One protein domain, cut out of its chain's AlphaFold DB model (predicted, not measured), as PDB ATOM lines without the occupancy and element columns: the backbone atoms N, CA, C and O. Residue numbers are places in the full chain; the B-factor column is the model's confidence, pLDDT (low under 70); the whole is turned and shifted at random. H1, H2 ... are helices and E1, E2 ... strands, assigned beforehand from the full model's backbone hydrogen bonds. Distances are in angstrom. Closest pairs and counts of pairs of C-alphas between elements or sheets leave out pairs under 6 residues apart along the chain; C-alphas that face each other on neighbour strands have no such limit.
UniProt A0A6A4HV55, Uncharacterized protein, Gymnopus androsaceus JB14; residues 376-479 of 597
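AT A GLANCE: This is residues 376 to 479 of the 597 residues of an uncharacterized protein of Gymnopus androsaceus JB14 (UniProt A0A6A4HV55). A hairpin of two short antiparallel strands, E1 and E2, lies between long helix H1 on one face and H3 on the other, with H2 at one end. A long link leads away to H4, apart from the rest. The printed part has 104 residues, mostly helix, with named elements in the order H1 E1 E2 H2 H3 H4. It is loose, radius of gyration of the C-alphas 17.6 A, and flat, 58 by 35 by 17 A.

IN THESE COORDINATES: E1 is residues 404 to 407 and E2 419 to 422. H1, 376 to 399, spans 34.5 A from C-alpha 376 at (113.108, 111.022, 91.568). H2 is 425 to 433; H3, 439 to 452, spans 19.8 A; H4, 470 to 478, ends at (125.749, 129.035, 120.125).

HOW THE PARTS SIT: In the hairpin, N 405 and O 421 are 2.8 A apart, within hydrogen-bond range. The closest C-alphas of H1 and E2, Gln 389 and Val 421, are 6.8 A apart; of H3 and E2, Ala 420 and Asp 440, 5.4 A. H2 and H3 only just touch, with 3 pairs of C-alphas within 8 A, H3 with residue 439 alone; the closest are Cys 431 and Pro 439, 6.3 A. Every O i to N i+4 pair is within range in H1, H2 and H3; H4 has 2 of 5, and 1 of 6 i+3 pairs.

THE WHOLE: C-alphas 398 and 468, the farthest apart, are 58.4 A apart. The printed part has no cut. Links E1 to E2 and H3 to H4 are long. Residues 454 to 463 and 479 have pLDDT under 70.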
ATOM      1  N   VAL A 376     113.600 112.408  91.501       84.19
ATOM      2  CA  VAL A 376     113.108 111.022  91.568       84.19
ATOM      3  C   VAL A 376     113.252 110.471  92.986       84.19
ATOM      4  O   VAL A 376     112.292 109.922  93.519       84.19
ATOM      5  N   ALA A 377     114.405 110.678  93.626       84.19
ATOM      6  CA  ALA A 377     114.643 110.268  95.007       84.19
ATOM      7  C   ALA A 377     113.682 110.957  95.991       84.19
ATOM      8  O   ALA A 377     113.163 110.306  96.899       84.19
ATOM      9  N   ALA A 378     113.387 112.245  95.784       87.00
ATOM     10  CA  ALA A 378     112.399 112.980  96.570       87.00
ATOM     11  C   ALA A 378     110.990 112.393  96.410       87.00
ATOM     12  O   ALA A 378     110.292 112.180  97.401       87.00
ATOM     13  N   GLN A 379     110.581 112.085  95.174       89.75
ATOM     14  CA  GLN A 379     109.284 111.467  94.908       89.75
ATOM     15  C   GLN A 379     109.181 110.074  95.544       89.75
ATOM     16  O   GLN A 379     108.168 109.763  96.168       89.75
ATOM     17  N   ASP A 380     110.217 109.246  95.421       89.62
ATOM     18  CA  ASP A 380     110.242 107.905  96.013       89.62
ATOM     19  C   ASP A 380     110.220 107.971  97.549       89.62
ATOM     20  O   ASP A 380     109.488 107.209  98.190       89.62
ATOM     21  N   SER A 381     110.949 108.924  98.143       90.06
ATOM     22  CA  SER A 381     110.932 109.184  99.590       90.06
ATOM     23  C   SER A 381     109.542 109.607 100.066       90.06
ATOM     24  O   SER A 381     109.063 109.090 101.073       90.06
ATOM     25  N   PHE A 382     108.851 110.468  99.311       92.38
ATOM     26  CA  PHE A 382     107.486 110.895  99.619       92.38
ATOM     27  C   PHE A 382     106.485 109.733  99.544       92.38
ATOM     28  O   PHE A 382     105.761 109.481 100.504       92.38
ATOM     29  N   MET A 383     106.487 108.970  98.445       91.44
ATOM     30  CA  MET A 383     105.583 107.823  98.265       91.44
ATOM     31  C   MET A 383     105.807 106.745  99.332       91.44
ATOM     32  O   MET A 383     104.857 106.136  99.825       91.44
ATOM     33  N   THR A 384     107.067 106.503  99.701       93.69
ATOM     34  CA  THR A 384     107.412 105.574 100.785       93.69
ATOM     35  C   THR A 384     106.960 106.134 102.135       93.69
ATOM     36  O   THR A 384     106.372 105.406 102.934       93.69
ATOM     37  N   GLY A 385     107.165 107.432 102.375       95.31
ATOM     38  CA  GLY A 385     106.711 108.135 103.573       95.31
ATOM     39  C   GLY A 385     105.197 108.069 103.778       95.31
ATOM     40  O   GLY A 385     104.752 107.818 104.899       95.31
ATOM     41  N   GLU A 386     104.398 108.203 102.717       95.44
ATOM     42  CA  GLU A 386     102.937 108.023 102.767       95.44
ATOM     43  C   GLU A 386     102.548 106.592 103.174       95.44
ATOM     44  O   GLU A 386     101.721 106.399 104.066       95.44
ATOM     45  N   GLN A 387     103.191 105.571 102.598       94.12
ATOM     46  CA  GLN A 387     102.915 104.171 102.953       94.12
ATOM     47  C   GLN A 387     103.262 103.857 104.417       94.12
ATOM     48  O   GLN A 387     102.526 103.137 105.104       94.12
ATOM     49  N   VAL A 388     104.379 104.399 104.914       96.62
ATOM     50  CA  VAL A 388     104.770 104.256 106.324       96.62
ATOM     51  C   VAL A 388     103.789 105.008 107.222       96.62
ATOM     52  O   VAL A 388     103.359 104.450 108.230       96.62
ATOM     53  N   GLN A 389     103.371 106.221 106.847       97.12
ATOM     54  CA  GLN A 389     102.343 106.972 107.571       97.12
ATOM     55  C   GLN A 389     101.058 106.158 107.722       97.12
ATOM     56  O   GLN A 389     100.529 106.073 108.831       97.12
ATOM     57  N   ASP A 390     100.546 105.575 106.638       96.50
ATOM     58  CA  ASP A 390      99.326 104.774 106.701       96.50
ATOM     59  C   ASP A 390      99.510 103.610 107.673       96.50
ATOM     60  O   ASP A 390      98.682 103.401 108.556       96.50
ATOM     61  N   THR A 391     100.641 102.911 107.585       97.25
ATOM     62  CA  THR A 391     100.975 101.804 108.491       97.25
ATOM     63  C   THR A 391     101.016 102.245 109.959       97.25
ATOM     64  O   THR A 391     100.486 101.545 110.823       97.25
ATOM     65  N   LEU A 392     101.588 103.416 110.256       97.88
ATOM     66  CA  LEU A 392     101.625 103.978 111.610       97.88
ATOM     67  C   LEU A 392     100.232 104.395 112.103       97.88
ATOM     68  O   LEU A 392      99.907 104.167 113.266       97.88
ATOM     69  N   LYS A 393      99.377 104.940 111.230       96.56
ATOM     70  CA  LYS A 393      97.972 105.225 111.568       96.56
ATOM     71  C   LYS A 393      97.206 103.944 111.888       96.56
ATOM     72  O   LYS A 393      96.481 103.905 112.876       96.56
ATOM     73  N   TRP A 394      97.399 102.881 111.104       97.00
ATOM     74  CA  TRP A 394      96.815 101.569 111.397       97.00
ATOM     75  C   TRP A 394      97.286 101.028 112.749       97.00
ATOM     76  O   TRP A 394      96.472 100.500 113.504       97.00
ATOM     77  N   LEU A 395      98.574 101.183 113.077       96.88
ATOM     78  CA  LEU A 395      99.108 100.797 114.384       96.88
ATOM     79  C   LEU A 395      98.404 101.566 115.508       96.88
ATOM     80  O   LEU A 395      97.827 100.935 116.389       96.88
ATOM     81  N   ASN A 396      98.342 102.898 115.416       97.69
ATOM     82  CA  ASN A 396      97.644 103.747 116.385       97.69
ATOM     83  C   ASN A 396      96.171 103.351 116.565       97.69
ATOM     84  O   ASN A 396      95.704 103.211 117.691       97.69
ATOM     85  N   MET A 397      95.452 103.080 115.473       95.06
ATOM     86  CA  MET A 397      94.056 102.636 115.539       95.06
ATOM     87  C   MET A 397      93.876 101.296 116.265       95.06
ATOM     88  O   MET A 397      92.826 101.061 116.862       95.06
ATOM     89  N   HIS A 398      94.860 100.396 116.191       96.94
ATOM     90  CA  HIS A 398      94.758  99.052 116.758       96.94
ATOM     91  C   HIS A 398      95.297  98.931 118.179       96.94
ATOM     92  O   HIS A 398      94.739  98.164 118.964       96.94
ATOM     93  N   THR A 399      96.381  99.631 118.502       97.69
ATOM     94  CA  THR A 399      97.061  99.514 119.799       97.69
ATOM     95  C   THR A 399      96.902 100.756 120.667       97.69
ATOM     96  O   THR A 399      97.106 100.675 121.874       97.69
ATOM     97  N   GLY A 400      96.502 101.888 120.083       96.81
ATOM     98  CA  GLY A 400      96.548 103.191 120.741       96.81
ATOM     99  C   GLY A 400      97.959 103.780 120.820       96.81
ATOM    100  O   GLY A 400      98.132 104.813 121.465       96.81
ATOM    101  N   ASP A 401      98.957 103.147 120.189       97.88
ATOM    102  CA  ASP A 401     100.336 103.636 120.205       97.88
ATOM    103  C   ASP A 401     100.465 104.911 119.371       97.88
ATOM    104  O   ASP A 401      99.983 105.001 118.243       97.88
ATOM    105  N   GLU A 402     101.134 105.909 119.933       98.12
ATOM    106  CA  GLU A 402     101.354 107.207 119.306       98.12
ATOM    107  C   GLU A 402     102.775 107.280 118.726       98.12
ATOM    108  O   GLU A 402     103.742 106.915 119.394       98.12
ATOM    109  N   ALA A 403     102.919 107.758 117.489       98.00
ATOM    110  CA  ALA A 403     104.195 107.854 116.788       98.00
ATOM    111  C   ALA A 403     104.382 109.212 116.090       98.00
ATOM    112  O   ALA A 403     103.437 109.818 115.580       98.00
ATOM    113  N   LEU A 404     105.644 109.648 116.038       98.06
ATOM    114  CA  LEU A 404     106.150 110.762 115.237       98.06
ATOM    115  C   LEU A 404     107.136 110.197 114.208       98.06
ATOM    116  O   LEU A 404     108.143 109.601 114.588       98.06
ATOM    117  N   LEU A 405     106.859 110.394 112.922       98.06
ATOM    118  CA  LEU A 405     107.760 110.067 111.822       98.06
ATOM    119  C   LEU A 405     108.321 111.359 111.237       98.06
ATOM    120  O   LEU A 405     107.558 112.240 110.848       98.06
ATOM    121  N   ILE A 406     109.645 111.447 111.145       97.56
ATOM    122  CA  ILE A 406     110.349 112.531 110.465       97.56
ATOM    123  C   ILE A 406     111.289 111.898 109.441       97.56
ATOM    124  O   ILE A 406     112.119 111.064 109.800       97.56
ATOM    125  N   ILE A 407     111.153 112.296 108.179       96.62
ATOM    126  CA  ILE A 407     112.051 111.921 107.084       96.62
ATOM    127  C   ILE A 407     112.707 113.202 106.582       96.62
ATOM    128  O   ILE A 407     112.015 114.151 106.207       96.62
ATOM    129  N   THR A 408     114.032 113.226 106.600       95.62
ATOM    130  CA  THR A 408     114.848 114.358 106.159       95.62
ATOM    131  C   THR A 408     115.724 113.947 104.986       95.62
ATOM    132  O   THR A 408     116.022 112.764 104.798       95.62
ATOM    133  N   SER A 409     116.166 114.926 104.210       91.69
ATOM    134  CA  SER A 409     117.229 114.742 103.237       91.69
ATOM    135  C   SER A 409     118.570 114.554 103.958       91.69
ATOM    136  O   SER A 409     118.835 115.158 104.994       91.69
ATOM    137  N   GLY A 410     119.403 113.653 103.437       87.75
ATOM    138  CA  GLY A 410     120.784 113.466 103.902       87.75
ATOM    139  C   GLY A 410     121.809 114.185 103.022       87.75
ATOM    140  O   GLY A 410     123.001 113.944 103.160       87.75
ATOM    141  N   SER A 411     121.359 114.986 102.054       85.38
ATOM    142  CA  SER A 411     122.222 115.644 101.073       85.38
ATOM    143  C   SER A 411     121.617 116.968 100.618       85.38
ATOM    144  O   SER A 411     120.427 117.030 100.301       85.38
ATOM    145  N   LEU A 412     122.469 117.992 100.503       82.69
ATOM    146  CA  LEU A 412     122.164 119.302  99.908       82.69
ATOM    147  C   LEU A 412     121.608 119.189  98.481       82.69
ATOM    148  O   LEU A 412     120.790 120.005  98.063       82.69
ATOM    149  N   GLU A 413     122.027 118.166  97.733       82.38
ATOM    150  CA  GLU A 413     121.597 117.951  96.347       82.38
ATOM    151  C   GLU A 413     120.160 117.417  96.254       82.38
ATOM    152  O   GLU A 413     119.505 117.525  95.216       82.38
ATOM    153  N   GLN A 414     119.649 116.841  97.345       80.62
ATOM    154  CA  GLN A 414     118.324 116.232  97.428       80.62
ATOM    155  C   GLN A 414     117.381 117.098  98.264       80.62
ATOM    156  O   GLN A 414     116.726 116.607  99.184       80.62
ATOM    157  N   ALA A 415     117.301 118.387  97.930       73.19
ATOM    158  CA  ALA A 415     116.426 119.332  98.610       73.19
ATOM    159  C   ALA A 415     114.947 118.971  98.379       73.19
ATOM    160  O   ALA A 415     114.318 119.376  97.399       73.19
ATOM    161  N   HIS A 416     114.381 118.201  99.302       88.06
ATOM    162  CA  HIS A 416     112.948 118.011  99.439       88.06
ATOM    163  C   HIS A 416     112.521 118.504 100.811       88.06
ATOM    164  O   HIS A 416     113.280 118.441 101.774       88.06
ATOM    165  N   ARG A 417     111.294 119.021 100.902       91.31
ATOM    166  CA  ARG A 417     110.743 119.441 102.189       91.31
ATOM    167  C   ARG A 417     110.722 118.218 103.119       91.31
ATOM    168  O   ARG A 417     110.158 117.200 102.706       91.31
ATOM    169  N   PRO A 418     111.264 118.315 104.345       95.06
ATOM    170  CA  PRO A 418     111.217 117.210 105.281       95.06
ATOM    171  C   PRO A 418     109.774 116.806 105.541       95.06
ATOM    172  O   PRO A 418     108.875 117.644 105.673       95.06
ATOM    173  N   TYR A 419     109.567 115.502 105.589       96.56
ATOM    174  CA  TYR A 419     108.261 114.899 105.749       96.56
ATOM    175  C   TYR A 419     108.058 114.568 107.223       96.56
ATOM    176  O   TYR A 419     108.689 113.653 107.749       96.56
ATOM    177  N   ALA A 420     107.205 115.339 107.897       97.38
ATOM    178  CA  ALA A 420     106.850 115.129 109.292       97.38
ATOM    179  C   ALA A 420     105.387 114.696 109.394       97.38
ATOM    180  O   ALA A 420     104.494 115.329 108.833       97.38
ATOM    181  N   VAL A 421     105.138 113.605 110.110       97.94
ATOM    182  CA  VAL A 421     103.800 113.051 110.310       97.94
ATOM    183  C   VAL A 421     103.654 112.546 111.733       97.94
ATOM    184  O   VAL A 421     104.530 111.860 112.256       97.94
ATOM    185  N   THR A 422     102.496 112.807 112.322       98.25
ATOM    186  CA  THR A 422     102.064 112.229 113.592       98.25
ATOM    187  C   THR A 422     100.872 111.300 113.388       98.25
ATOM    188  O   THR A 422     100.107 111.424 112.426       98.25
ATOM    189  N   THR A 423     100.726 110.313 114.271       98.00
ATOM    190  CA  THR A 423      99.578 109.391 114.257       98.00
ATOM    191  C   THR A 423      98.325 109.979 114.887       98.00
ATOM    192  O   THR A 423      97.223 109.587 114.509       98.00
ATOM    193  N   GLY A 424      98.484 110.919 115.821       96.12
ATOM    194  CA  GLY A 424      97.395 111.478 116.609       96.12
ATOM    195  C   GLY A 424      97.737 112.837 117.231       96.12
ATOM    196  O   GLY A 424      98.905 113.228 117.317       96.12
ATOM    197  N   PRO A 425      96.716 113.573 117.710       97.50
ATOM    198  CA  PRO A 425      96.867 114.946 118.197       97.50
ATOM    199  C   PRO A 425      97.684 115.044 119.490       97.50
ATOM    200  O   PRO A 425      98.212 116.105 119.803       97.50
ATOM    201  N   ARG A 426      97.820 113.948 120.251       97.56
ATOM    202  CA  ARG A 426      98.618 113.935 121.486       97.56
ATOM    203  C   ARG A 426     100.097 114.185 121.207       97.56
ATOM    204  O   ARG A 426     100.744 114.893 121.972       97.56
ATOM    205  N   VAL A 427     100.612 113.640 120.106       97.69
ATOM    206  CA  VAL A 427     101.999 113.856 119.676       97.69
ATOM    207  C   VAL A 427     102.196 115.296 119.211       97.69
ATOM    208  O   VAL A 427     103.176 115.929 119.597       97.69
ATOM    209  N   ASP A 428     101.239 115.848 118.461       97.38
ATOM    210  CA  ASP A 428     101.269 117.256 118.042       97.38
ATOM    211  C   ASP A 428     101.280 118.205 119.247       97.38
ATOM    212  O   ASP A 428     102.088 119.139 119.301       97.38
ATOM    213  N   SER A 429     100.416 117.944 120.235       97.75
ATOM    214  CA  SER A 429     100.391 118.669 121.506       97.75
ATOM    215  C   SER A 429     101.712 118.522 122.249       97.75
ATOM    216  O   SER A 429     102.264 119.527 122.677       97.75
ATOM    217  N   PHE A 430     102.282 117.316 122.337       98.06
ATOM    218  CA  PHE A 430     103.587 117.103 122.966       98.06
ATOM    219  C   PHE A 430     104.688 117.937 122.293       98.06
ATOM    220  O   PHE A 430     105.414 118.664 122.973       98.06
ATOM    221  N   CYS A 431     104.790 117.907 120.962       97.50
ATOM    222  CA  CYS A 431     105.755 118.723 120.226       97.50
ATOM    223  C   CYS A 431     105.541 120.225 120.496       97.50
ATOM    224  O   CYS A 431     106.487 120.961 120.796       97.50
ATOM    225  N   THR A 432     104.292 120.683 120.467       96.88
ATOM    226  CA  THR A 432     103.962 122.104 120.638       96.88
ATOM    227  C   THR A 432     104.168 122.583 122.077       96.88
ATOM    228  O   THR A 432     104.684 123.677 122.304       96.88
ATOM    229  N   GLU A 433     103.797 121.782 123.069       96.94
ATOM    230  CA  GLU A 433     103.814 122.167 124.478       96.94
ATOM    231  C   GLU A 433     105.175 121.926 125.129       96.94
ATOM    232  O   GLU A 433     105.640 122.793 125.873       96.94
ATOM    233  N   VAL A 434     105.835 120.807 124.821       97.62
ATOM    234  CA  VAL A 434     107.120 120.420 125.423       97.62
ATOM    235  C   VAL A 434     108.288 120.957 124.605       97.62
ATOM    236  O   VAL A 434     109.167 121.620 125.151       97.62
ATOM    237  N   LEU A 435     108.283 120.740 123.286       95.56
ATOM    238  CA  LEU A 435     109.387 121.168 122.412       95.56
ATOM    239  C   LEU A 435     109.226 122.605 121.898       95.56
ATOM    240  O   LEU A 435     110.159 123.147 121.303       95.56
ATOM    241  N   LYS A 436     108.063 123.235 122.127       97.06
ATOM    242  CA  LYS A 436     107.716 124.577 121.621       97.06
ATOM    243  C   LYS A 436     107.861 124.688 120.099       97.06
ATOM    244  O   LYS A 436     108.232 125.741 119.572       97.06
ATOM    245  N   LEU A 437     107.602 123.590 119.387       95.06
ATOM    246  CA  LEU A 437     107.721 123.479 117.936       95.06
ATOM    247  C   LEU A 437     106.620 122.568 117.391       95.06
ATOM    248  O   LEU A 437     106.361 121.510 117.948       95.06
ATOM    249  N   ILE A 438     106.022 122.939 116.262       97.06
ATOM    250  CA  ILE A 438     105.191 122.004 115.494       97.06
ATOM    251  C   ILE A 438     106.078 120.917 114.854       97.06
ATOM    252  O   ILE A 438     107.241 121.216 114.553       97.06
ATOM    253  N   PRO A 439     105.566 119.697 114.604       97.31
ATOM    254  CA  PRO A 439     106.329 118.608 113.983       97.31
ATOM    255  C   PRO A 439     107.083 119.016 112.712       97.31
ATOM    256  O   PRO A 439     108.270 118.724 112.590       97.31
ATOM    257  N   ASP A 440     106.454 119.797 111.830       96.31
ATOM    258  CA  ASP A 440     107.085 120.343 110.619       96.31
ATOM    259  C   ASP A 440     108.344 121.168 110.915       96.31
ATOM    260  O   ASP A 440     109.344 121.065 110.208       96.31
ATOM    261  N   ASN A 441     108.330 121.966 111.986       95.44
ATOM    262  CA  ASN A 441     109.483 122.774 112.384       95.44
ATOM    263  C   ASN A 441     110.589 121.915 113.004       95.44
ATOM    264  O   ASN A 441     111.761 122.275 112.910       95.44
ATOM    265  N   ILE A 442     110.231 120.805 113.656       96.38
ATOM    266  CA  ILE A 442     111.205 119.820 114.138       96.38
ATOM    267  C   ILE A 442     111.862 119.151 112.929       96.38
ATOM    268  O   ILE A 442     113.087 119.111 112.865       96.38
ATOM    269  N   GLY A 443     111.063 118.729 111.943       95.75
ATOM    270  CA  GLY A 443     111.544 118.172 110.682       95.75
ATOM    271  C   GLY A 443     112.467 119.128 109.932       95.75
ATOM    272  O   GLY A 443     113.569 118.737 109.582       95.75
ATOM    273  N   ALA A 444     112.082 120.398 109.775       94.12
ATOM    274  CA  ALA A 444     112.913 121.429 109.142       94.12
ATOM    275  C   ALA A 444     114.250 121.659 109.860       94.12
ATOM    276  O   ALA A 444     115.281 121.823 109.216       94.12
ATOM    277  N   LYS A 445     114.255 121.658 111.198       92.94
ATOM    278  CA  LYS A 445     115.496 121.796 111.971       92.94
ATOM    279  C   LYS A 445     116.387 120.566 111.869       92.94
ATOM    280  O   LYS A 445     117.600 120.714 111.778       92.94
ATOM    281  N   MET A 446     115.786 119.381 111.929       94.56
ATOM    282  CA  MET A 446     116.501 118.121 111.780       94.56
ATOM    283  C   MET A 446     117.094 118.014 110.376       94.56
ATOM    284  O   MET A 446     118.255 117.659 110.251       94.56
ATOM    285  N   ASP A 447     116.346 118.396 109.343       92.75
ATOM    286  CA  ASP A 447     116.810 118.426 107.956       92.75
ATOM    287  C   ASP A 447     117.957 119.413 107.774       92.75
ATOM    288  O   ASP A 447     119.016 119.021 107.304       92.75
ATOM    289  N   GLY A 448     117.811 120.643 108.278       90.06
ATOM    290  CA  GLY A 448     118.906 121.609 108.311       90.06
ATOM    291  C   GLY A 448     120.163 121.022 108.953       90.06
ATOM    292  O   GLY A 448     121.219 121.058 108.341       90.06
ATOM    293  N   PHE A 449     120.037 120.399 110.129       89.38
ATOM    294  CA  PHE A 449     121.160 119.755 110.817       89.38
ATOM    295  C   PHE A 449     121.802 118.619 110.005       89.38
ATOM    296  O   PHE A 449     123.025 118.544 109.933       89.38
ATOM    297  N   MET A 450     120.996 117.748 109.391       89.56
ATOM    298  CA  MET A 450     121.494 116.626 108.585       89.56
ATOM    299  C   MET A 450     122.189 117.096 107.306       89.56
ATOM    300  O   MET A 450     123.154 116.480 106.869       89.56
ATOM    301  N   VAL A 451     121.701 118.181 106.710       86.88
ATOM    302  CA  VAL A 451     122.194 118.729 105.446       86.88
ATOM    303  C   VAL A 451     123.458 119.563 105.648       86.88
ATOM    304  O   VAL A 451     124.364 119.503 104.821       86.88
ATOM    305  N   THR A 452     123.533 120.352 106.724       83.44
ATOM    306  CA  THR A 452     124.684 121.233 106.972       83.44
ATOM    307  C   THR A 452     125.782 120.584 107.804       83.44
ATOM    308  O   THR A 452     126.873 121.142 107.852       83.44
ATOM    309  N   GLU A 453     125.509 119.478 108.509       72.88
ATOM    310  CA  GLU A 453     126.351 118.874 109.569       72.88
ATOM    311  C   GLU A 453     126.735 119.831 110.722       72.88
ATOM    312  O   GLU A 453     127.243 119.406 111.760       72.88
ATOM    313  N   GLU A 454     126.467 121.128 110.582       65.31
ATOM    314  CA  GLU A 454     126.607 122.147 111.607       65.31
ATOM    315  C   GLU A 454     125.293 122.324 112.371       65.31
ATOM    316  O   GLU A 454     124.206 122.435 111.797       65.31
ATOM    317  N   CYS A 455     125.394 122.379 113.701       55.09
ATOM    318  CA  CYS A 455     124.292 122.731 114.585       55.09
ATOM    319  C   CYS A 455     123.717 124.099 114.183       55.09
ATOM    320  O   CYS A 455     124.234 125.133 114.603       55.09
ATOM    321  N   ALA A 456     122.595 124.121 113.453       53.84
ATOM    322  CA  ALA A 456     121.760 125.307 113.213       53.84
ATOM    323  C   ALA A 456     121.030 125.744 114.506       53.84
ATOM    324  O   ALA A 456     119.805 125.873 114.588       53.84
ATOM    325  N   GLY A 457     121.808 125.888 115.575       53.00
ATOM    326  CA  GLY A 457     121.395 125.846 116.961       53.00
ATOM    327  C   GLY A 457     121.669 127.140 117.698       53.00
ATOM    328  O   GLY A 457     122.083 127.095 118.846       53.00
ATOM    329  N   SER A 458     121.371 128.301 117.113       49.12
ATOM    330  CA  SER A 458     120.998 129.425 117.968       49.12
ATOM    331  C   SER A 458     120.051 130.394 117.262       49.12
ATOM    332  O   SER A 458     120.381 131.017 116.261       49.12
ATOM    333  N   LYS A 459     118.844 130.540 117.821       50.72
ATOM    334  CA  LYS A 459     117.877 131.600 117.477       50.72
ATOM    335  C   LYS A 459     118.336 132.986 117.954       50.72
ATOM    336  O   LYS A 459     117.570 133.947 117.914       50.72
ATOM    337  N   THR A 460     119.558 133.100 118.453       55.44
ATOM    338  CA  THR A 460     120.121 134.357 118.917       55.44
ATOM    339  C   THR A 460     120.658 135.077 117.696       55.44
ATOM    340  O   THR A 460     121.669 134.675 117.127       55.44
ATOM    341  N   LYS A 461     119.981 136.154 117.284       53.31
ATOM    342  CA  LYS A 461     120.612 137.172 116.439       53.31
ATOM    343  C   LYS A 461     121.897 137.571 117.167       53.31
ATOM    344  O   LYS A 461     121.821 138.151 118.251       53.31
ATOM    345  N   ILE A 462     123.056 137.194 116.631       60.12
ATOM    346  CA  ILE A 462     124.345 137.604 117.186       60.12
ATOM    347  C   ILE A 462     124.428 139.111 116.940       60.12
ATOM    348  O   ILE A 462     124.779 139.554 115.853       60.12
ATOM    349  N   SER A 463     124.006 139.907 117.926       69.31
ATOM    350  CA  SER A 463     123.967 141.371 117.815       69.31
ATOM    351  C   SER A 463     125.357 141.966 117.589       69.31
ATOM    352  O   SER A 463     125.467 143.085 117.097       69.31
ATOM    353  N   ARG A 464     126.405 141.243 117.997       72.50
ATOM    354  CA  ARG A 464     127.807 141.623 117.851       72.50
ATOM    355  C   ARG A 464     128.666 140.361 117.897       72.50
ATOM    356  O   ARG A 464     128.472 139.536 118.788       72.50
ATOM    357  N   MET A 465     129.577 140.198 116.939       72.62
ATOM    358  CA  MET A 465     130.580 139.132 116.981       72.62
ATOM    359  C   MET A 465     131.675 139.550 117.961       72.62
ATOM    360  O   MET A 465     132.329 140.572 117.760       72.62
ATOM    361  N   TYR A 466     131.837 138.795 119.044       78.31
ATOM    362  CA  TYR A 466     132.927 138.998 119.990       78.31
ATOM    363  C   TYR A 466     134.103 138.132 119.554       78.31
ATOM    364  O   TYR A 466     134.039 136.906 119.624       78.31
ATOM    365  N   TYR A 467     135.152 138.782 119.056       78.69
ATOM    366  CA  TYR A 467     136.364 138.102 118.606       78.69
ATOM    367  C   TYR A 467     137.288 137.719 119.774       78.69
ATOM    368  O   TYR A 467     137.981 136.708 119.704       78.69
ATOM    369  N   SER A 468     137.252 138.462 120.887       80.25
ATOM    370  CA  SER A 468     137.922 138.083 122.134       80.25
ATOM    371  C   SER A 468     137.082 137.062 122.914       80.25
ATOM    372  O   SER A 468     135.914 137.300 123.224       80.25
ATOM    373  N   GLY A 469     137.670 135.901 123.225       79.00
ATOM    374  CA  GLY A 469     136.957 134.804 123.896       79.00
ATOM    375  C   GLY A 469     135.919 134.116 123.003       79.00
ATOM    376  O   GLY A 469     134.846 133.737 123.472       79.00
ATOM    377  N   PHE A 470     136.203 133.989 121.700       77.31
ATOM    378  CA  PHE A 470     135.302 133.371 120.718       77.31
ATOM    379  C   PHE A 470     134.846 131.961 121.139       77.31
ATOM    380  O   PHE A 470     133.670 131.620 120.983       77.31
ATOM    381  N   MET A 471     135.741 131.165 121.745       75.62
ATOM    382  CA  MET A 471     135.392 129.841 122.274       75.62
ATOM    383  C   MET A 471     134.283 129.922 123.330       75.62
ATOM    384  O   MET A 471     133.299 129.187 123.254       75.62
ATOM    385  N   GLU A 472     134.403 130.817 124.306       81.56
ATOM    386  CA  GLU A 472     133.452 130.938 125.409       81.56
ATOM    387  C   GLU A 472     132.162 131.648 124.986       81.56
ATOM    388  O   GLU A 472     131.070 131.256 125.401       81.56
ATOM    389  N   GLN A 473     132.276 132.699 124.173       77.94
ATOM    390  CA  GLN A 473     131.160 133.594 123.868       77.94
ATOM    391  C   GLN A 473     130.356 133.185 122.635       77.94
ATOM    392  O   GLN A 473     129.160 133.478 122.584       77.94
ATOM    393  N   ILE A 474     130.987 132.515 121.665       77.56
ATOM    394  CA  ILE A 474     130.352 132.103 120.409       77.56
ATOM    395  C   ILE A 474     130.220 130.582 120.352       77.56
ATOM    396  O   ILE A 474     129.098 130.077 120.322       77.56
ATOM    397  N   THR A 475     131.325 129.835 120.416       75.69
ATOM    398  CA  THR A 475     131.293 128.368 120.266       75.69
ATOM    399  C   THR A 475     130.511 127.688 121.383       75.69
ATOM    400  O   THR A 475     129.566 126.950 121.109       75.69
ATOM    401  N   LYS A 476     130.820 127.980 122.650       74.19
ATOM    402  CA  LYS A 476     130.129 127.386 123.806       74.19
ATOM    403  C   LYS A 476     128.672 127.841 123.915       74.19
ATOM    404  O   LYS A 476     127.823 127.071 124.354       74.19
ATOM    405  N   ARG A 477     128.373 129.088 123.532       70.56
ATOM    406  CA  ARG A 477     127.035 129.682 123.684       70.56
ATOM    407  C   ARG A 477     126.072 129.311 122.557       70.56
ATOM    408  O   ARG A 477     124.884 129.142 122.818       70.56
ATOM    409  N   TYR A 478     126.568 129.217 121.327       71.94
ATOM    410  CA  TYR A 478     125.749 129.035 120.125       71.94
ATOM    411  C   TYR A 478     126.013 127.713 119.399       71.94
ATOM    412  O   TYR A 478     125.347 127.431 118.407       71.94
ATOM    413  N   GLY A 479     126.960 126.900 119.876       67.12
ATOM    414  CA  GLY A 479     127.289 125.606 119.277       67.12
ATOM    415  C   GLY A 479     127.981 125.710 117.916       67.12
ATOM    416  O   GLY A 479     127.957 124.747 117.157       67.12
TER     417      GLY A 479